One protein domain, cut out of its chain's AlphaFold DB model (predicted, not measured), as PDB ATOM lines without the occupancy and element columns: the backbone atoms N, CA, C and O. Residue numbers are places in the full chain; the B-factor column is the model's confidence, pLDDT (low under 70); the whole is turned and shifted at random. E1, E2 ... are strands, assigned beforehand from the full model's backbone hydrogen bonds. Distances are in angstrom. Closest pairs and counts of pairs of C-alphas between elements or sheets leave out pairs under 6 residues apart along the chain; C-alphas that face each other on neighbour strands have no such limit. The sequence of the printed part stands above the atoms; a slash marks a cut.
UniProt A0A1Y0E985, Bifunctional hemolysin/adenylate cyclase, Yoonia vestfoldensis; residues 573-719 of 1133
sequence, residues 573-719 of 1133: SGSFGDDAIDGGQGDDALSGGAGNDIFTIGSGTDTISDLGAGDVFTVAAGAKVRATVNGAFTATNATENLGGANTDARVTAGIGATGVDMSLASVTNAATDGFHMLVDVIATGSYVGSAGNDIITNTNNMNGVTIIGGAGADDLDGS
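This is residues 573 to 719 of the 1133 residues of the protein "Bifunctional hemolysin/adenylate cyclase" of Yoonia vestfoldensis (UniProt A0A1Y0E985). The chain is wound in stacked turns, a solenoid one strand deep on each side: the strands E1, E3, E5, E7, E9, E11, E13 and E15 lie side by side as one long wall, and two smaller sheets, E2 E4 E6 and then E8 E10 E12 E14, lie across from successive parts of it. The chain goes back and forth between the wall and the smaller sheets, and the three sheets are each parallel throughout. The printed part has 147 residues with no named helix and fifteen named strands, E1 to E15 in order along the chain; the class is all strand, though the strands hold 62 of the 147 residues, under half. The whole is compact and rounded, with a radius of gyration of the C-alphas of 13.9 A and spans of 36 by 32 by 24 A.

E1, residues 573 to 576, begins at C-alpha 573 (-13.869, 33.886, 23.772). E2 is residues 580 to 582, E3 residues 589 to 594, 16.3 A long, and E4 residues 598 to 601. E5, residues 605 to 611, is the longest strand by residues and measures 16.2 A, from C-alpha 605 at (-22.803, 41.535, 11.507). E6 is residues 616 to 619, 10.3 A, and E7 residues 624 to 629, 16.2 A. E8 is residues 632 to 634, E9 residues 649 to 653, 13.3 A, and E10 residues 659 to 661. E11 is residues 676 to 679, 10.0 A, E12 residues 686 to 688, and E13 residues 695 to 698, 10.2 A. E14 is residues 706 to 708, and E15, residues 715 to 717, ends at C-alpha 717 (-38.380, 56.389, 21.561).

The largest sheet runs E1 E3 E5 E7 E9 E11 E13 E15, with E1 and E15 as edge strands; from edge to edge its strands' lines turn by 76 degrees. E1 and E3 are parallel at 1 degree, with N 574 and O 591 2.8 A apart. E3 pairs in a staggered way, with E5 over residues 589 to 590 and with E1 over residues 591 to 594. Between E5 and E7, N 626 and O 606 are 2.8 A apart; between E7 and E9, N 652 and O 627 are 2.7 A apart. Between E13 and E15, N 717 and O 696 are 2.8 A apart. The three sheets form a stack of sheets, face to face in turn. The sheet E2 E4 E6 and the largest sheet are face to face, the parts that face each other 8.9 A centre to centre, with the strands of the one at 29 degrees to those of the other; N 599 of E4 and O 616 of E6 are within hydrogen-bond range, 2.8 A apart. The closest C-alphas of E4 and E7 are those of Ile 601 and Val 625, 6.9 A apart. Residues 618 to 619 of E6 pair, parallel, with residues 640 to 641, and these with residues 666 to 667. The sheet E8 E10 E12 E14 and the largest sheet are face to face, the parts that face each other 9.3 A centre to centre, with the strands of the one at 37 degrees to those of the other; N 687 of E12 and O 706 of E14 are within hydrogen-bond range, 2.8 A apart. The closest C-alphas of E9 and E10 are those of Ala 653 and Val 660, 7.3 A apart. Among the strands that are apart are E1 and E15, and E6 and E8.

The two C-alphas farthest apart, those of Gln 585 and Asn 703, are 39.8 A from each other. The printed part has no cut. The links E8 to E9 and E10 to E11 are long, 14 residues each. Mean pLDDT of the printed part is 82.9; residues 643 to 648, 655 to 656, 670 to 672, 680 to 684, 700 to 704 and 719 are under 70.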
ATOM      1  N   SER A 573     -13.774  33.576  22.343       92.06
ATOM      2  CA  SER A 573     -13.869  33.886  23.772       92.06
ATOM      3  C   SER A 573     -12.479  34.175  24.349       92.06
ATOM      4  O   SER A 573     -11.620  33.300  24.266       92.06
ATOM      5  N   GLY A 574     -12.258  35.364  24.913       90.25
ATOM      6  CA  GLY A 574     -10.997  35.763  25.564       90.25
ATOM      7  C   GLY A 574     -10.753  35.025  26.885       90.25
ATOM      8  O   GLY A 574      -9.759  34.327  27.040       90.25
ATOM      9  N   SER A 575     -11.791  34.940  27.722       87.31
ATOM     10  CA  SER A 575     -11.848  34.268  29.035       87.31
ATOM     11  C   SER A 575     -11.489  35.169  30.220       87.31
ATOM     12  O   SER A 575     -12.396  35.773  30.786       87.31
ATOM     13  N   PHE A 576     -10.250  35.190  30.714       88.25
ATOM     14  CA  PHE A 576      -9.836  36.134  31.765       88.25
ATOM     15  C   PHE A 576      -8.621  36.896  31.259       88.25
ATOM     16  O   PHE A 576      -7.735  36.261  30.710       88.25
ATOM     17  N   GLY A 577      -8.499  38.172  31.611       88.31
ATOM     18  CA  GLY A 577      -7.409  39.015  31.123       88.31
ATOM     19  C   GLY A 577      -7.974  40.229  30.404       88.31
ATOM     20  O   GLY A 577      -9.164  40.281  30.152       88.31
ATOM     21  N   ASP A 578      -7.135  41.234  30.153       92.81
ATOM     22  CA  ASP A 578      -7.513  42.337  29.262       92.81
ATOM     23  C   ASP A 578      -7.208  41.901  27.818       92.81
ATOM     24  O   ASP A 578      -6.044  41.954  27.393       92.81
ATOM     25  N   ASP A 579      -8.224  41.444  27.089       94.31
ATOM     26  CA  ASP A 579      -8.070  40.779  25.794       94.31
ATOM     27  C   ASP A 579      -8.293  41.738  24.616       94.31
ATOM     28  O   ASP A 579      -9.149  42.619  24.643       94.31
ATOM     29  N   ALA A 580      -7.535  41.568  23.533       95.06
ATOM     30  CA  ALA A 580      -7.735  42.273  22.270       95.06
ATOM     31  C   ALA A 580      -8.267  41.299  21.212       95.06
ATOM     32  O   ALA A 580      -7.535  40.434  20.734       95.06
ATOM     33  N   ILE A 581      -9.533  41.445  20.829       95.19
ATOM     34  CA  ILE A 581     -10.251  40.526  19.943       95.19
ATOM     35  C   ILE A 581     -10.642  41.252  18.652       95.19
ATOM     36  O   ILE A 581     -11.393  42.221  18.679       95.19
ATOM     37  N   ASP A 582     -10.174  40.764  17.507       94.12
ATOM     38  CA  ASP A 582     -10.598  41.183  16.167       94.12
ATOM     39  C   ASP A 582     -11.343  40.022  15.497       94.12
ATOM     40  O   ASP A 582     -10.746  38.978  15.239       94.12
ATOM     41  N   GLY A 583     -12.643  40.181  15.235       90.62
ATOM     42  CA  GLY A 583     -13.432  39.149  14.545       90.62
ATOM     43  C   GLY A 583     -12.972  38.937  13.099       90.62
ATOM     44  O   GLY A 583     -12.831  37.810  12.634       90.62
ATOM     45  N   GLY A 584     -12.569  40.018  12.425       90.19
ATOM     46  CA  GLY A 584     -12.176  39.987  11.025       90.19
ATOM     47  C   GLY A 584     -13.363  40.095  10.055       90.19
ATOM     48  O   GLY A 584     -14.105  41.074  10.071       90.19
ATOM     49  N   GLN A 585     -13.460  39.202   9.069       89.25
ATOM     50  CA  GLN A 585     -14.499  39.250   8.032       89.25
ATOM     51  C   GLN A 585     -15.559  38.164   8.230       89.25
ATOM     52  O   GLN A 585     -15.276  37.016   7.917       89.25
ATOM     53  N   GLY A 586     -16.808  38.536   8.474       89.75
ATOM     54  CA  GLY A 586     -17.979  37.659   8.461       89.75
ATOM     55  C   GLY A 586     -18.930  38.026   9.590       89.75
ATOM     56  O   GLY A 586     -18.905  39.154  10.051       89.75
ATOM     57  N   ASP A 587     -19.850  37.131   9.949       92.19
ATOM     58  CA  ASP A 587     -20.735  37.372  11.096       92.19
ATOM     59  C   ASP A 587     -20.179  36.622  12.317       92.19
ATOM     60  O   ASP A 587     -20.408  35.411  12.449       92.19
ATOM     61  N   ASP A 588     -19.461  37.330  13.189       94.00
ATOM     62  CA  ASP A 588     -18.701  36.742  14.295       94.00
ATOM     63  C   ASP A 588     -19.457  36.778  15.637       94.00
ATOM     64  O   ASP A 588     -20.301  37.637  15.909       94.00
ATOM     65  N   ALA A 589     -19.163  35.823  16.516       94.44
ATOM     66  CA  ALA A 589     -19.655  35.762  17.888       94.44
ATOM     67  C   ALA A 589     -18.496  35.935  18.870       94.44
ATOM     68  O   ALA A 589     -17.658  35.049  19.008       94.44
ATOM     69  N   LEU A 590     -18.461  37.074  19.556       95.75
ATOM     70  CA  LEU A 590     -17.352  37.521  20.387       95.75
ATOM     71  C   LEU A 590     -17.759  37.575  21.871       95.75
ATOM     72  O   LEU A 590     -18.869  37.986  22.237       95.75
ATOM     73  N   SER A 591     -16.839  37.160  22.735       95.00
ATOM     74  CA  SER A 591     -16.917  37.285  24.190       95.00
ATOM     75  C   SER A 591     -15.533  37.638  24.723       95.00
ATOM     76  O   SER A 591     -14.565  36.953  24.401       95.00
ATOM     77  N   GLY A 592     -15.430  38.709  25.499       92.44
ATOM     78  CA  GLY A 592     -14.170  39.095  26.147       92.44
ATOM     79  C   GLY A 592     -13.933  38.256  27.398       92.44
ATOM     80  O   GLY A 592     -12.896  37.628  27.569       92.44
ATOM     81  N   GLY A 593     -14.993  38.057  28.177       90.38
ATOM     82  CA  GLY A 593     -14.938  37.392  29.461       90.38
ATOM     83  C   GLY A 593     -14.724  38.405  30.582       90.38
ATOM     84  O   GLY A 593     -15.533  39.307  30.769       90.38
ATOM     85  N   ALA A 594     -13.727  38.186  31.432       89.44
ATOM     86  CA  ALA A 594     -13.453  39.047  32.575       89.44
ATOM     87  C   ALA A 594     -12.149  39.823  32.386       89.44
ATOM     88  O   ALA A 594     -11.070  39.249  32.505       89.44
ATOM     89  N   GLY A 595     -12.262  41.140  32.284       90.56
ATOM     90  CA  GLY A 595     -11.145  42.063  32.123       90.56
ATOM     91  C   GLY A 595     -11.649  43.374  31.545       90.56
ATOM     92  O   GLY A 595     -12.840  43.653  31.653       90.56
ATOM     93  N   ASN A 596     -10.742  44.196  31.021       93.62
ATOM     94  CA  ASN A 596     -11.094  45.324  30.164       93.62
ATOM     95  C   ASN A 596     -10.711  44.954  28.730       93.62
ATOM     96  O   ASN A 596      -9.539  45.054  28.351       93.62
ATOM     97  N   ASP A 597     -11.699  44.544  27.950       95.44
ATOM     98  CA  ASP A 597     -11.471  43.928  26.648       95.44
ATOM     99  C   ASP A 597     -11.628  44.939  25.507       95.44
ATOM    100  O   ASP A 597     -12.375  45.917  25.594       95.44
ATOM    101  N   ILE A 598     -10.906  44.727  24.409       95.75
ATOM    102  CA  ILE A 598     -10.944  45.559  23.206       95.75
ATOM    103  C   ILE A 598     -11.461  44.718  22.044       95.75
ATOM    104  O   ILE A 598     -10.777  43.813  21.580       95.75
ATOM    105  N   PHE A 599     -12.624  45.075  21.506       96.31
ATOM    106  CA  PHE A 599     -13.221  44.429  20.340       96.31
ATOM    107  C   PHE A 599     -13.026  45.275  19.078       96.31
ATOM    108  O   PHE A 599     -13.443  46.432  19.011       96.31
ATOM    109  N   THR A 600     -12.444  44.693  18.039       94.31
ATOM    110  CA  THR A 600     -12.409  45.266  16.692       94.31
ATOM    111  C   THR A 600     -13.432  44.539  15.833       94.31
ATOM    112  O   THR A 600     -13.344  43.333  15.622       94.31
ATOM    113  N   ILE A 601     -14.432  45.287  15.373       91.75
ATOM    114  CA  ILE A 601     -15.547  44.783  14.572       91.75
ATOM    115  C   ILE A 601     -15.237  45.090  13.111       91.75
ATOM    116  O   ILE A 601     -15.217  46.257  12.692       91.75
ATOM    117  N   GLY A 602     -14.947  44.031  12.361       88.88
ATOM    118  CA  GLY A 602     -14.632  44.083  10.943       88.88
ATOM    119  C   GLY A 602     -15.886  43.968  10.075       88.88
ATOM    120  O   GLY A 602     -16.947  44.469  10.414       88.88
ATOM    121  N   SER A 603     -15.792  43.414   8.869       88.50
ATOM    122  CA  SER A 603     -16.948  43.423   7.958       88.50
ATOM    123  C   SER A 603     -17.972  42.352   8.321       88.50
ATOM    124  O   SER A 603     -17.576  41.205   8.419       88.50
ATOM    125  N   GLY A 604     -19.266  42.672   8.290       88.25
ATOM    126  CA  GLY A 604     -20.346  41.712   8.543       88.25
ATOM    127  C   GLY A 604     -21.229  42.174   9.695       88.25
ATOM    128  O   GLY A 604     -21.315  43.381   9.928       88.25
ATOM    129  N   THR A 605     -21.971  41.263  10.324       90.38
ATOM    130  CA  THR A 605     -22.803  41.535  11.507       90.38
ATOM    131  C   THR A 605     -22.317  40.716  12.692       90.38
ATOM    132  O   THR A 605     -22.763  39.586  12.892       90.38
ATOM    133  N   ASP A 606     -21.480  41.335  13.512       93.38
ATOM    134  CA  ASP A 606     -20.861  40.686  14.660       93.38
ATOM    135  C   ASP A 606     -21.726  40.829  15.910       93.38
ATOM    136  O   ASP A 606     -22.529  41.756  16.059       93.38
ATOM    137  N   THR A 607     -21.572  39.898  16.840       94.25
ATOM    138  CA  THR A 607     -22.270  39.878  18.124       94.25
ATOM    139  C   THR A 607     -21.253  39.905  19.254       94.25
ATOM    140  O   THR A 607     -20.329  39.102  19.254       94.25
ATOM    141  N   ILE A 608     -21.430  40.798  20.231       94.50
ATOM    142  CA  ILE A 608     -20.658  40.787  21.485       94.50
ATOM    143  C   ILE A 608     -21.622  40.388  22.598       94.50
ATOM    144  O   ILE A 608     -22.683  40.999  22.745       94.50
ATOM    145  N   SER A 609     -21.302  39.348  23.360       91.75
ATOM    146  CA  SER A 609     -22.261  38.752  24.305       91.75
ATOM    147  C   SER A 609     -22.157  39.251  25.752       91.75
ATOM    148  O   SER A 609     -23.079  39.013  26.538       91.75
ATOM    149  N   ASP A 610     -21.075  39.942  26.107       89.88
ATOM    150  CA  ASP A 610     -20.702  40.196  27.499       89.88
ATOM    151  C   ASP A 610     -20.031  41.550  27.757       89.88
ATOM    152  O   ASP A 610     -19.237  41.644  28.686       89.88
ATOM    153  N   LEU A 611     -20.411  42.612  27.029       90.75
ATOM    154  CA  LEU A 611     -19.883  43.956  27.303       90.75
ATOM    155  C   LEU A 611     -20.084  44.335  28.780       90.75
ATOM    156  O   LEU A 611     -21.209  44.339  29.304       90.75
ATOM    157  N   GLY A 612     -18.983  44.697  29.425       88.31
ATOM    158  CA  GLY A 612     -18.884  45.060  30.826       88.31
ATOM    159  C   GLY A 612     -18.161  46.387  31.054       88.31
ATOM    160  O   GLY A 612     -17.946  47.204  30.158       88.31
ATOM    161  N   ALA A 613     -17.829  46.646  32.317       87.44
ATOM    162  CA  ALA A 613     -17.180  47.888  32.712       87.44
ATOM    163  C   ALA A 613     -15.697  47.875  32.323       87.44
ATOM    164  O   ALA A 613     -14.945  47.069  32.857       87.44
ATOM    165  N   GLY A 614     -15.283  48.837  31.495       89.31
ATOM    166  CA  GLY A 614     -13.896  48.987  31.044       89.31
ATOM    167  C   GLY A 614     -13.653  48.513  29.613       89.31
ATOM    168  O   GLY A 614     -12.658  48.927  29.017       89.31
ATOM    169  N   ASP A 615     -14.586  47.746  29.051       94.62
ATOM    170  CA  ASP A 615     -14.506  47.263  27.677       94.62
ATOM    171  C   ASP A 615     -14.639  48.390  26.653       94.62
ATOM    172  O   ASP A 615     -15.285  49.423  26.868       94.62
ATOM    173  N   VAL A 616     -14.049  48.157  25.488       94.81
ATOM    174  CA  VAL A 616     -14.014  49.072  24.355       94.81
ATOM    175  C   VAL A 616     -14.333  48.296  23.089       94.81
ATOM    176  O   VAL A 616     -13.823  47.203  22.884       94.81
ATOM    177  N   PHE A 617     -15.129  48.869  22.187       93.94
ATOM    178  CA  PHE A 617     -15.320  48.294  20.858       93.94
ATOM    179  C   PHE A 617     -15.198  49.353  19.762       93.94
ATOM    180  O   PHE A 617     -15.602  50.502  19.934       93.94
ATOM    181  N   THR A 618     -14.631  48.965  18.625       92.44
ATOM    182  CA  THR A 618     -14.467  49.813  17.441       92.44
ATOM    183  C   THR A 618     -15.180  49.173  16.263       92.44
ATOM    184  O   THR A 618     -14.862  48.053  15.874       92.44
ATOM    185  N   VAL A 619     -16.127  49.898  15.671       89.62
ATOM    186  CA  VAL A 619     -16.911  49.455  14.513       89.62
ATOM    187  C   VAL A 619     -16.319  50.028  13.237       89.62
ATOM    188  O   VAL A 619     -16.376  51.239  13.010       89.62
ATOM    189  N   ALA A 620     -15.740  49.169  12.393       87.62
ATOM    190  CA  ALA A 620     -15.149  49.578  11.124       87.62
ATOM    191  C   ALA A 620     -16.198  50.088  10.116       87.62
ATOM    192  O   ALA A 620     -17.412  49.923  10.253       87.62
ATOM    193  N   ALA A 621     -15.737  50.719   9.036       82.62
ATOM    194  CA  ALA A 621     -16.652  51.267   8.046       82.62
ATOM    195  C   ALA A 621     -17.442  50.182   7.292       82.62
ATOM    196  O   ALA A 621     -16.865  49.382   6.558       82.62
ATOM    197  N   GLY A 622     -18.774  50.200   7.436       78.94
ATOM    198  CA  GLY A 622     -19.690  49.206   6.859       78.94
ATOM    199  C   GLY A 622     -19.891  47.938   7.704       78.94
ATOM    200  O   GLY A 622     -20.600  47.038   7.255       78.94
ATOM    201  N   ALA A 623     -19.287  47.876   8.894       86.50
ATOM    202  CA  ALA A 623     -19.397  46.809   9.889       86.50
ATOM    203  C   ALA A 623     -20.627  46.961  10.787       86.50
ATOM    204  O   ALA A 623     -20.923  48.068  11.219       86.50
ATOM    205  N   LYS A 624     -21.333  45.896  11.142       87.69
ATOM    206  CA  LYS A 624     -22.455  45.976  12.088       87.69
ATOM    207  C   LYS A 624     -22.103  45.233  13.357       87.69
ATOM    208  O   LYS A 624     -21.479  44.183  13.290       87.69
ATOM    209  N   VAL A 625     -22.564  45.745  14.491       90.12
ATOM    210  CA  VAL A 625     -22.377  45.084  15.784       90.12
ATOM    211  C   VAL A 625     -23.705  44.978  16.516       90.12
ATOM    212  O   VAL A 625     -24.534  45.884  16.465       90.12
ATOM    213  N   ARG A 626     -23.910  43.856  17.199       90.69
ATOM    214  CA  ARG A 626     -25.003  43.607  18.140       90.69
ATOM    215  C   ARG A 626     -24.401  43.217  19.476       90.69
ATOM    216  O   ARG A 626     -24.169  42.039  19.746       90.69
ATOM    217  N   ALA A 627     -24.120  44.215  20.292       91.38
ATOM    218  CA  ALA A 627     -23.522  44.018  21.593       91.38
ATOM    219  C   ALA A 627     -24.591  43.884  22.682       91.38
ATOM    220  O   ALA A 627     -25.616  44.563  22.638       91.38
ATOM    221  N   THR A 628     -24.353  43.017  23.659       90.12
ATOM    222  CA  THR A 628     -25.190  42.846  24.851       90.12
ATOM    223  C   THR A 628     -24.396  43.263  26.078       90.12
ATOM    224  O   THR A 628     -23.283  42.781  26.276       90.12
ATOM    225  N   VAL A 629     -24.963  44.149  26.897       88.88
ATOM    226  CA  VAL A 629     -24.328  44.642  28.125       88.88
ATOM    227  C   VAL A 629     -24.803  43.832  29.328       88.88
ATOM    228  O   VAL A 629     -25.998  43.816  29.626       88.88
ATOM    229  N   ASN A 630     -23.874  43.222  30.065       80.38
ATOM    230  CA  ASN A 630     -24.156  42.467  31.290       80.38
ATOM    231  C   ASN A 630     -23.655  43.247  32.521       80.38
ATOM    232  O   ASN A 630     -22.686  42.864  33.172       80.38
ATOM    233  N   GLY A 631     -24.313  44.366  32.846       80.44
ATOM    234  CA  GLY A 631     -23.963  45.218  33.992       80.44
ATOM    235  C   GLY A 631     -23.981  46.712  33.664       80.44
ATOM    236  O   GLY A 631     -24.911  47.207  33.033       80.44
ATOM    237  N   ALA A 632     -22.981  47.457  34.129       82.19
ATOM    238  CA  ALA A 632     -22.792  48.848  33.722       82.19
ATOM    239  C   ALA A 632     -21.788  48.903  32.568       82.19
ATOM    240  O   ALA A 632     -20.712  48.317  32.681       82.19
ATOM    241  N   PHE A 633     -22.118  49.643  31.511       89.50
ATOM    242  CA  PHE A 633     -21.184  49.967  30.436       89.50
ATOM    243  C   PHE A 633     -21.010  51.483  30.351       89.50
ATOM    244  O   PHE A 633     -21.988  52.231  30.360       89.50
ATOM    245  N   THR A 634     -19.762  51.932  30.263       91.94
ATOM    246  CA  THR A 634     -19.420  53.337  30.040       91.94
ATOM    247  C   THR A 634     -18.360  53.380  28.958       91.94
ATOM    248  O   THR A 634     -17.227  52.954  29.180       91.94
ATOM    249  N   ALA A 635     -18.743  53.886  27.791       92.44
ATOM    250  CA  ALA A 635     -17.849  54.072  26.672       92.44
ATOM    251  C   ALA A 635     -16.698  55.005  27.052       92.44
ATOM    252  O   ALA A 635     -16.843  55.953  27.829       92.44
ATOM    253  N   THR A 636     -15.544  54.757  26.448       92.81
ATOM    254  CA  THR A 636     -14.434  55.707  26.453       92.81
ATOM    255  C   THR A 636     -14.321  56.348  25.077       92.81
ATOM    256  O   THR A 636     -14.992  55.948  24.131       92.81
ATOM    257  N   ASN A 637     -13.407  57.304  24.930       90.12
ATOM    258  CA  ASN A 637     -13.076  57.871  23.624       90.12
ATOM    259  C   ASN A 637     -12.423  56.874  22.653       90.12
ATOM    260  O   ASN A 637     -12.211  57.233  21.500       90.12
ATOM    261  N   ALA A 638     -12.070  55.672  23.119       91.69
ATOM    262  CA  ALA A 638     -11.610  54.575  22.278       91.69
ATOM    263  C   ALA A 638     -12.766  53.692  21.773       91.69
ATOM    264  O   ALA A 638     -12.544  52.851  20.907       91.69
ATOM    265  N   THR A 639     -13.987  53.864  22.297       93.56
ATOM    266  CA  THR A 639     -15.184  53.256  21.712       93.56
ATOM    267  C   THR A 639     -15.576  54.089  20.501       93.56
ATOM    268  O   THR A 639     -15.890  55.274  20.634       93.56
ATOM    269  N   GLU A 640     -15.532  53.497  19.311       90.38
ATOM    270  CA  GLU A 640     -15.651  54.245  18.059       90.38
ATOM    271  C   GLU A 640     -16.676  53.617  17.112       90.38
ATOM    272  O   GLU A 640     -16.677  52.408  16.877       90.38
ATOM    273  N   ASN A 641     -17.501  54.461  16.494       87.44
ATOM    274  CA  ASN A 641     -18.247  54.118  15.289       87.44
ATOM    275  C   ASN A 641     -17.621  54.852  14.089       87.44
ATOM    276  O   ASN A 641     -17.789  56.063  13.892       87.44
ATOM    277  N   LEU A 642     -16.857  54.108  13.284       81.56
ATOM    278  CA  LEU A 642     -16.138  54.622  12.114       81.56
ATOM    279  C   LEU A 642     -16.968  54.528  10.819       81.56
ATOM    280  O   LEU A 642     -16.460  54.839   9.735       81.56
ATOM    281  N   GLY A 643     -18.224  54.068  10.890       61.56
ATOM    282  CA  GLY A 643     -18.983  53.628   9.723       61.56
ATOM    283  C   GLY A 643     -20.017  54.588   9.157       61.56
ATOM    284  O   GLY A 643     -21.128  54.681   9.659       61.56
ATOM    285  N   GLY A 644     -19.675  55.144   7.987       55.41
ATOM    286  CA  GLY A 644     -20.571  55.882   7.097       55.41
ATOM    287  C   GLY A 644     -21.858  55.133   6.736       55.41
ATOM    288  O   GLY A 644     -21.804  54.010   6.232       55.41
ATOM    289  N   ALA A 645     -22.997  55.805   6.926       46.44
ATOM    290  CA  ALA A 645     -24.352  55.333   6.622       46.44
ATOM    291  C   ALA A 645     -24.711  53.996   7.294       46.44
ATOM    292  O   ALA A 645     -25.462  53.191   6.731       46.44
ATOM    293  N   ASN A 646     -24.141  53.736   8.470       50.25
ATOM    294  CA  ASN A 646     -24.308  52.483   9.183       50.25
ATOM    295  C   ASN A 646     -25.222  52.679  10.391       50.25
ATOM    296  O   ASN A 646     -24.800  53.116  11.454       50.25
ATOM    297  N   THR A 647     -26.498  52.361  10.204       52.12
ATOM    298  CA  THR A 647     -27.575  52.598  11.176       52.12
ATOM    299  C   THR A 647     -27.732  51.470  12.207       52.12
ATOM    300  O   THR A 647     -28.815  51.308  12.761       52.12
ATOM    301  N   ASP A 648     -26.737  50.593  12.387       65.12
ATOM    302  CA  ASP A 648     -26.918  49.331  13.132       65.12
ATOM    303  C   ASP A 648     -25.680  48.956  13.971       65.12
ATOM    304  O   ASP A 648     -25.230  47.809  13.973       65.12
ATOM    305  N   ALA A 649     -25.101  49.941  14.672       74.69
ATOM    306  CA  ALA A 649     -24.243  49.687  15.830       74.69
ATOM    307  C   ALA A 649     -25.144  49.523  17.060       74.69
ATOM    308  O   ALA A 649     -25.407  50.477  17.796       74.69
ATOM    309  N   ARG A 650     -25.697  48.319  17.209       84.50
ATOM    310  CA  ARG A 650     -26.728  48.013  18.191       84.50
ATOM    311  C   ARG A 650     -26.118  47.617  19.532       84.50
ATOM    312  O   ARG A 650     -25.460  46.583  19.622       84.50
ATOM    313  N   VAL A 651     -26.434  48.359  20.588       86.69
ATOM    314  CA  VAL A 651     -26.113  48.007  21.978       86.69
ATOM    315  C   VAL A 651     -27.413  47.682  22.706       86.69
ATOM    316  O   VAL A 651     -28.312  48.509  22.807       86.69
ATOM    317  N   THR A 652     -27.544  46.447  23.173       84.88
ATOM    318  CA  THR A 652     -28.728  45.961  23.886       84.88
ATOM    319  C   THR A 652     -28.392  45.814  25.365       84.88
ATOM    320  O   THR A 652     -27.430  45.132  25.723       84.88
ATOM    321  N   ALA A 653     -29.174  46.440  26.237       78.69
ATOM    322  CA  ALA A 653     -29.061  46.200  27.673       78.69
ATOM    323  C   ALA A 653     -29.519  44.763  27.981       78.69
ATOM    324  O   ALA A 653     -30.606  44.361  27.581       78.69
ATOM    325  N   GLY A 654     -28.666  43.953  28.610       71.00
ATOM    326  CA  GLY A 654     -28.989  42.587  29.018       71.00
ATOM    327  C   GLY A 654     -29.602  42.516  30.420       71.00
ATOM    328  O   GLY A 654     -29.688  43.504  31.151       71.00
ATOM    329  N   ILE A 655     -29.992  41.308  30.843       64.38
ATOM    330  CA  ILE A 655     -30.561  41.076  32.180       64.38
ATOM    331  C   ILE A 655     -29.538  41.455  33.257       64.38
ATOM    332  O   ILE A 655     -28.493  40.819  33.379       64.38
ATOM    333  N   GLY A 656     -29.875  42.439  34.092       65.94
ATOM    334  CA  GLY A 656     -28.987  42.927  35.151       65.94
ATOM    335  C   GLY A 656     -28.109  44.107  34.736       65.94
ATOM    336  O   GLY A 656     -27.264  44.523  35.532       65.94
ATOM    337  N   ALA A 657     -28.324  44.671  33.542       71.31
ATOM    338  CA  ALA A 657     -27.739  45.950  33.186       71.31
ATOM    339  C   ALA A 657     -28.259  47.072  34.103       71.31
ATOM    340  O   ALA A 657     -29.439  47.112  34.456       71.31
ATOM    341  N   THR A 658     -27.377  47.984  34.511       72.94
ATOM    342  CA  THR A 658     -27.719  49.114  35.403       72.94
ATOM    343  C   THR A 658     -27.641  50.476  34.708       72.94
ATOM    344  O   THR A 658     -27.830  51.505  35.354       72.94
ATOM    345  N   GLY A 659     -27.342  50.488  33.407       79.81
ATOM    346  CA  GLY A 659     -27.208  51.678  32.566       79.81
ATOM    347  C   GLY A 659     -26.142  51.488  31.484       79.81
ATOM    348  O   GLY A 659     -25.220  50.683  31.647       79.81
ATOM    349  N   VAL A 660     -26.282  52.236  30.392       87.69
ATOM    350  CA  VAL A 660     -25.334  52.265  29.270       87.69
ATOM    351  C   VAL A 660     -25.042  53.727  28.954       87.69
ATOM    352  O   VAL A 660     -25.956  54.490  28.657       87.69
ATOM    353  N   ASP A 661     -23.779  54.119  29.044       90.12
ATOM    354  CA  ASP A 661     -23.340  55.490  28.792       90.12
ATOM    355  C   ASP A 661     -22.388  55.521  27.592       90.12
ATOM    356  O   ASP A 661     -21.267  55.019  27.676       90.12
ATOM    357  N   MET A 662     -22.843  56.092  26.478       89.94
ATOM    358  CA  MET A 662     -22.096  56.257  25.228       89.94
ATOM    359  C   MET A 662     -21.548  57.680  25.046       89.94
ATOM    360  O   MET A 662     -20.975  57.973  23.998       89.94
ATOM    361  N   SER A 663     -21.653  58.555  26.054       90.25
ATOM    362  CA  SER A 663     -21.366  59.997  25.927       90.25
ATOM    363  C   SER A 663     -19.948  60.337  25.467       90.25
ATOM    364  O   SER A 663     -19.717  61.394  24.879       90.25
ATOM    365  N   LEU A 664     -18.976  59.457  25.729       90.88
ATOM    366  CA  LEU A 664     -17.584  59.636  25.307       90.88
ATOM    367  C   LEU A 664     -17.235  58.910  24.004       90.88
ATOM    368  O   LEU A 664     -16.107  59.065  23.537       90.88
ATOM    369  N   ALA A 665     -18.154  58.130  23.431       90.50
ATOM    370  CA  ALA A 665     -17.905  57.395  22.201       90.50
ATOM    371  C   ALA A 665     -17.690  58.353  21.017       90.50
ATOM    372  O   ALA A 665     -18.360  59.378  20.875       90.50
ATOM    373  N   SER A 666     -16.739  58.015  20.151       88.62
ATOM    374  CA  SER A 666     -16.403  58.817  18.974       88.62
ATOM    375  C   SER A 666     -17.196  58.351  17.755       88.62
ATOM    376  O   SER A 666     -17.179  57.169  17.408       88.62
ATOM    377  N   VAL A 667     -17.844  59.286  17.058       84.38
ATOM    378  CA  VAL A 667     -18.571  59.021  15.809       84.38
ATOM    379  C   VAL A 667     -17.952  59.842  14.680       84.38
ATOM    380  O   VAL A 667     -17.926  61.073  14.716       84.38
ATOM    381  N   THR A 668     -17.423  59.170  13.653       80.12
ATOM    382  CA  THR A 668     -16.617  59.838  12.606       80.12
ATOM    383  C   THR A 668     -17.442  60.764  11.707       80.12
ATOM    384  O   THR A 668     -16.927  61.764  11.199       80.12
ATOM    385  N   ASN A 669     -18.722  60.455  11.502       72.94
ATOM    386  CA  ASN A 669     -19.643  61.252  10.698       72.94
ATOM    387  C   ASN A 669     -20.959  61.462  11.464       72.94
ATOM    388  O   ASN A 669     -22.040  61.073  11.031       72.94
ATOM    389  N   ALA A 670     -20.817  62.127  12.613       63.84
ATOM    390  CA  ALA A 670     -21.877  62.450  13.568       63.84
ATOM    391  C   ALA A 670     -23.152  63.054  12.952       63.84
ATOM    392  O   ALA A 670     -24.224  62.904  13.507       63.84
ATOM    393  N   ALA A 671     -23.066  63.705  11.786       63.16
ATOM    394  CA  ALA A 671     -24.228  64.305  11.125       63.16
ATOM    395  C   ALA A 671     -25.187  63.294  10.462       63.16
ATOM    396  O   ALA A 671     -26.270  63.694  10.028       63.16
ATOM    397  N   THR A 672     -24.782  62.032  10.278       67.19
ATOM    398  CA  THR A 672     -25.643  60.979   9.699       67.19
ATOM    399  C   THR A 672     -25.591  59.652  10.439       67.19
ATOM    400  O   THR A 672     -26.385  58.770  10.120       67.19
ATOM    401  N   ASP A 673     -24.638  59.490  11.351       73.19
ATOM    402  CA  ASP A 673     -24.331  58.226  12.004       73.19
ATOM    403  C   ASP A 673     -24.382  58.421  13.529       73.19
ATOM    404  O   ASP A 673     -24.111  59.519  14.020       73.19
ATOM    405  N   GLY A 674     -24.672  57.345  14.257       81.12
ATOM    406  CA  GLY A 674     -24.690  57.263  15.719       81.12
ATOM    407  C   GLY A 674     -24.798  55.803  16.166       81.12
ATOM    408  O   GLY A 674     -24.522  54.885  15.380       81.12
ATOM    409  N   PHE A 675     -25.156  55.570  17.419       84.50
ATOM    410  CA  PHE A 675     -25.407  54.254  17.997       84.50
ATOM    411  C   PHE A 675     -26.907  53.992  18.117       84.50
ATOM    412  O   PHE A 675     -27.704  54.897  18.332       84.50
ATOM    413  N   HIS A 676     -27.295  52.724  17.995       85.75
ATOM    414  CA  HIS A 676     -28.662  52.295  18.260       85.75
ATOM    415  C   HIS A 676     -28.689  51.533  19.584       85.75
ATOM    416  O   HIS A 676     -28.159  50.430  19.702       85.75
ATOM    417  N   MET A 677     -29.306  52.107  20.601       85.19
ATOM    418  CA  MET A 677     -29.445  51.508  21.915       85.19
ATOM    419  C   MET A 677     -30.852  50.947  22.078       85.19
ATOM    420  O   MET A 677     -31.834  51.668  21.948       85.19
ATOM    421  N   LEU A 678     -30.956  49.653  22.385       76.88
ATOM    422  CA  LEU A 678     -32.233  49.054  22.766       76.88
ATOM    423  C   LEU A 678     -32.182  48.673  24.234       76.88
ATOM    424  O   LEU A 678     -31.337  47.888  24.677       76.88
ATOM    425  N   VAL A 679     -33.134  49.204  24.983       72.56
ATOM    426  CA  VAL A 679     -33.306  48.869  26.387       72.56
ATOM    427  C   VAL A 679     -34.149  47.596  26.461       72.56
ATOM    428  O   VAL A 679     -35.378  47.642  26.368       72.56
ATOM    429  N   ASP A 680     -33.484  46.442  26.569       68.31
ATOM    430  CA  ASP A 680     -34.113  45.133  26.777       68.31
ATOM    431  C   ASP A 680     -33.938  44.693  28.253       68.31
ATOM    432  O   ASP A 680     -32.971  45.040  28.916       68.31
ATOM    433  N   VAL A 681     -34.917  43.969  28.796       53.12
ATOM    434  CA  VAL A 681     -34.955  43.313  30.122       53.12
ATOM    435  C   VAL A 681     -34.597  44.114  31.403       53.12
ATOM    436  O   VAL A 681     -33.435  44.262  31.751       53.12
ATOM    437  N   ILE A 682     -35.606  44.425  32.244       53.28
ATOM    438  CA  ILE A 682     -35.539  44.719  33.714       53.28
ATOM    439  C   ILE A 682     -34.367  45.642  34.153       53.28
ATOM    440  O   ILE A 682     -33.856  45.545  35.269       53.28
ATOM    441  N   ALA A 683     -33.915  46.540  33.284       55.34
ATOM    442  CA  ALA A 683     -32.781  47.417  33.513       55.34
ATOM    443  C   ALA A 683     -33.273  48.839  33.819       55.34
ATOM    444  O   ALA A 683     -33.435  49.673  32.931       55.34
ATOM    445  N   THR A 684     -33.527  49.123  35.099       59.78
ATOM    446  CA  THR A 684     -33.721  50.500  35.578       59.78
ATOM    447  C   THR A 684     -32.365  51.208  35.563       59.78
ATOM    448  O   THR A 684     -31.460  50.783  36.286       59.78
ATOM    449  N   GLY A 685     -32.201  52.255  34.755       70.00
ATOM    450  CA  GLY A 685     -30.914  52.934  34.591       70.00
ATOM    451  C   GLY A 685     -30.975  54.141  33.656       70.00
ATOM    452  O   GLY A 685     -32.020  54.437  33.077       70.00
ATOM    453  N   SER A 686     -29.841  54.834  33.543       82.12
ATOM    454  CA  SER A 686     -29.634  55.925  32.585       82.12
ATOM    455  C   SER A 686     -29.044  55.368  31.295       82.12
ATOM    456  O   SER A 686     -28.111  54.560  31.345       82.12
ATOM    457  N   TYR A 687     -29.567  55.830  30.166       86.56
ATOM    458  CA  TYR A 687     -29.108  55.500  28.823       86.56
ATOM    459  C   TYR A 687     -28.708  56.794  28.141       86.56
ATOM    460  O   TYR A 687     -29.539  57.681  27.966       86.56
ATOM    461  N   VAL A 688     -27.420  56.920  27.852       88.12
ATOM    462  CA  VAL A 688     -26.833  58.150  27.326       88.12
ATOM    463  C   VAL A 688     -26.257  57.838  25.957       88.12
ATOM    464  O   VAL A 688     -25.424  56.939  25.857       88.12
ATOM    465  N   GLY A 689     -26.719  58.539  24.929       88.44
ATOM    466  CA  GLY A 689     -26.173  58.478  23.584       88.44
ATOM    467  C   GLY A 689     -24.844  59.224  23.474       88.44
ATOM    468  O   GLY A 689     -24.230  59.631  24.464       88.44
ATOM    469  N   SER A 690     -24.349  59.303  22.253       89.88
ATOM    470  CA  SER A 690     -23.051  59.850  21.890       89.88
ATOM    471  C   SER A 690     -23.173  61.313  21.436       89.88
ATOM    472  O   SER A 690     -24.068  62.045  21.837       89.88
ATOM    473  N   ALA A 691     -22.206  61.789  20.652       86.75
ATOM    474  CA  ALA A 691     -22.293  63.081  19.970       86.75
ATOM    475  C   ALA A 691     -22.704  62.941  18.487       86.75
ATOM    476  O   ALA A 691     -22.443  63.852  17.695       86.75
ATOM    477  N   GLY A 692     -23.211  61.768  18.090       85.31
ATOM    478  CA  GLY A 692     -23.771  61.491  16.767       85.31
ATOM    479  C   GLY A 692     -25.298  61.496  16.784       85.31
ATOM    480  O   GLY A 692     -25.896  61.820  17.789       85.31
ATOM    481  N   ASN A 693     -25.925  61.128  15.667       85.69
ATOM    482  CA  ASN A 693     -27.377  60.951  15.596       85.69
ATOM    483  C   ASN A 693     -27.739  59.550  16.118       85.69
ATOM    484  O   ASN A 693     -27.662  58.566  15.369       85.69
ATOM    485  N   ASP A 694     -28.071  59.451  17.397       86.50
ATOM    486  CA  ASP A 694     -28.335  58.202  18.100       86.50
ATOM    487  C   ASP A 694     -29.809  57.769  17.994       86.50
ATOM    488  O   ASP A 694     -30.705  58.571  17.762       86.50
ATOM    489  N   ILE A 695     -30.071  56.471  18.148       85.81
ATOM    490  CA  ILE A 695     -31.428  55.917  18.273       85.81
ATOM    491  C   ILE A 695     -31.502  55.232  19.630       85.81
ATOM    492  O   ILE A 695     -30.746  54.290  19.866       85.81
ATOM    493  N   ILE A 696     -32.397  55.652  20.520       84.81
ATOM    494  CA  ILE A 696     -32.560  55.028  21.837       84.81
ATOM    495  C   ILE A 696     -34.009  54.584  21.994       84.81
ATOM    496  O   ILE A 696     -34.897  55.416  22.113       84.81
ATOM    497  N   THR A 697     -34.239  53.270  22.029       81.31
ATOM    498  CA  THR A 697     -35.587  52.689  22.102       81.31
ATOM    499  C   THR A 697     -35.795  51.905  23.396       81.31
ATOM    500  O   THR A 697     -35.095  50.919  23.673       81.31
ATOM    501  N   ASN A 698     -36.808  52.282  24.175       76.44
ATOM    502  CA  ASN A 698     -37.250  51.549  25.361       76.44
ATOM    503  C   ASN A 698     -38.210  50.405  24.983       76.44
ATOM    504  O   ASN A 698     -39.409  50.586  24.854       76.44
ATOM    505  N   THR A 699     -37.701  49.184  24.788       70.06
ATOM    506  CA  THR A 699     -38.485  48.101  24.148       70.06
ATOM    507  C   THR A 699     -39.430  47.294  25.058       70.06
ATOM    508  O   THR A 699     -40.186  46.464  24.550       70.06
ATOM    509  N   ASN A 700     -39.407  47.477  26.388       62.25
ATOM    510  CA  ASN A 700     -40.086  46.573  27.342       62.25
ATOM    511  C   ASN A 700     -40.973  47.243  28.396       62.25
ATOM    512  O   ASN A 700     -41.262  46.622  29.426       62.25
ATOM    513  N   ASN A 701     -41.454  48.462  28.155       57.94
ATOM    514  CA  ASN A 701     -42.466  49.074  29.018       57.94
ATOM    515  C   ASN A 701     -41.994  49.207  30.486       57.94
ATOM    516  O   ASN A 701     -42.736  48.925  31.435       57.94
ATOM    517  N   MET A 702     -40.722  49.549  30.690       61.38
ATOM    518  CA  MET A 702     -40.199  49.793  32.030       61.38
ATOM    519  C   MET A 702     -40.462  51.236  32.425       61.38
ATOM    520  O   MET A 702     -40.059  52.139  31.713       61.38
ATOM    521  N   ASN A 703     -41.087  51.450  33.580       62.50
ATOM    522  CA  ASN A 703     -41.286  52.796  34.106       62.50
ATOM    523  C   ASN A 703     -39.959  53.372  34.629       62.50
ATOM    524  O   ASN A 703     -39.241  52.687  35.368       62.50
ATOM    525  N   GLY A 704     -39.712  54.657  34.364       63.09
ATOM    526  CA  GLY A 704     -38.612  55.410  34.966       63.09
ATOM    527  C   GLY A 704     -37.258  55.182  34.300       63.09
ATOM    528  O   GLY A 704     -36.233  55.252  34.981       63.09
ATOM    529  N   VAL A 705     -37.247  54.890  32.996       74.44
ATOM    530  CA  VAL A 705     -36.017  54.933  32.204       74.44
ATOM    531  C   VAL A 705     -35.625  56.398  32.007       74.44
ATOM    532  O   VAL A 705     -36.471  57.254  31.759       74.44
ATOM    533  N   THR A 706     -34.338  56.699  32.179       80.94
ATOM    534  CA  THR A 706     -33.787  58.016  31.847       80.94
ATOM    535  C   THR A 706     -33.026  57.912  30.537       80.94
ATOM    536  O   THR A 706     -32.051  57.164  30.461       80.94
ATOM    537  N   ILE A 707     -33.476  58.654  29.529       84.75
ATOM    538  CA  ILE A 707     -32.887  58.698  28.191       84.75
ATOM    539  C   ILE A 707     -32.242  60.068  27.990       84.75
ATOM    540  O   ILE A 707     -32.845  61.100  28.282       84.75
ATOM    541  N   ILE A 708     -31.004  60.077  27.513       85.06
ATOM    542  CA  ILE A 708     -30.241  61.283  27.195       85.06
ATOM    543  C   ILE A 708     -29.677  61.065  25.794       85.06
ATOM    544  O   ILE A 708     -28.820  60.205  25.636       85.06
ATOM    545  N   GLY A 709     -30.169  61.787  24.786       81.81
ATOM    546  CA  GLY A 709     -29.714  61.607  23.400       81.81
ATOM    547  C   GLY A 709     -28.240  61.965  23.213       81.81
ATOM    548  O   GLY A 709     -27.469  61.172  22.689       81.81
ATOM    549  N   GLY A 710     -27.817  63.074  23.823       84.75
ATOM    550  CA  GLY A 710     -26.488  63.628  23.606       84.75
ATOM    551  C   GLY A 710     -26.568  64.746  22.575       84.75
ATOM    552  O   GLY A 710     -27.528  65.502  22.582       84.75
ATOM    553  N   ALA A 711     -25.539  64.918  21.753       81.62
ATOM    554  CA  ALA A 711     -25.559  65.940  20.706       81.62
ATOM    555  C   ALA A 711     -25.779  65.277  19.348       81.62
ATOM    556  O   ALA A 711     -25.044  64.356  19.037       81.62
ATOM    557  N   GLY A 712     -26.639  65.825  18.492       83.31
ATOM    558  CA  GLY A 712     -26.930  65.233  17.182       83.31
ATOM    559  C   GLY A 712     -28.422  64.975  17.032       83.31
ATOM    560  O   GLY A 712     -29.135  64.950  18.015       83.31
ATOM    561  N   ALA A 713     -28.911  64.826  15.801       82.62
ATOM    562  CA  ALA A 713     -30.336  64.614  15.552       82.62
ATOM    563  C   ALA A 713     -30.754  63.185  15.929       82.62
ATOM    564  O   ALA A 713     -30.725  62.290  15.080       82.62
ATOM    565  N   ASP A 714     -31.102  63.008  17.197       85.81
ATOM    566  CA  ASP A 714     -31.419  61.727  17.824       85.81
ATOM    567  C   ASP A 714     -32.882  61.295  17.628       85.81
ATOM    568  O   ASP A 714     -33.784  62.119  17.509       85.81
ATOM    569  N   ASP A 715     -33.127  59.987  17.630       86.19
ATOM    570  CA  ASP A 715     -34.453  59.359  17.644       86.19
ATOM    571  C   ASP A 715     -34.647  58.668  19.004       86.19
ATOM    572  O   ASP A 715     -34.091  57.596  19.272       86.19
ATOM    573  N   LEU A 716     -35.350  59.343  19.913       86.00
ATOM    574  CA  LEU A 716     -35.548  58.924  21.296       86.00
ATOM    575  C   LEU A 716     -36.972  58.402  21.464       86.00
ATOM    576  O   LEU A 716     -37.924  59.168  21.580       86.00
ATOM    577  N   ASP A 717     -37.101  57.084  21.520       81.94
ATOM    578  CA  ASP A 717     -38.380  56.389  21.561       81.94
ATOM    579  C   ASP A 717     -38.597  55.754  22.946       81.94
ATOM    580  O   ASP A 717     -37.933  54.780  23.328       81.94
ATOM    581  N   GLY A 718     -39.552  56.293  23.709       72.62
ATOM    582  CA  GLY A 718     -40.025  55.720  24.979       72.62
ATOM    583  C   GLY A 718     -40.765  54.379  24.818       72.62
ATOM    584  O   GLY A 718     -40.938  53.649  25.789       72.62
ATOM    585  N   SER A 719     -41.145  54.047  23.579       69.44
ATOM    586  CA  SER A 719     -41.885  52.901  23.037       69.44
ATOM    587  C   SER A 719     -42.725  52.006  23.968       69.44
ATOM    588  O   SER A 719     -42.242  51.322  24.875       69.44
TER     589      SER A 719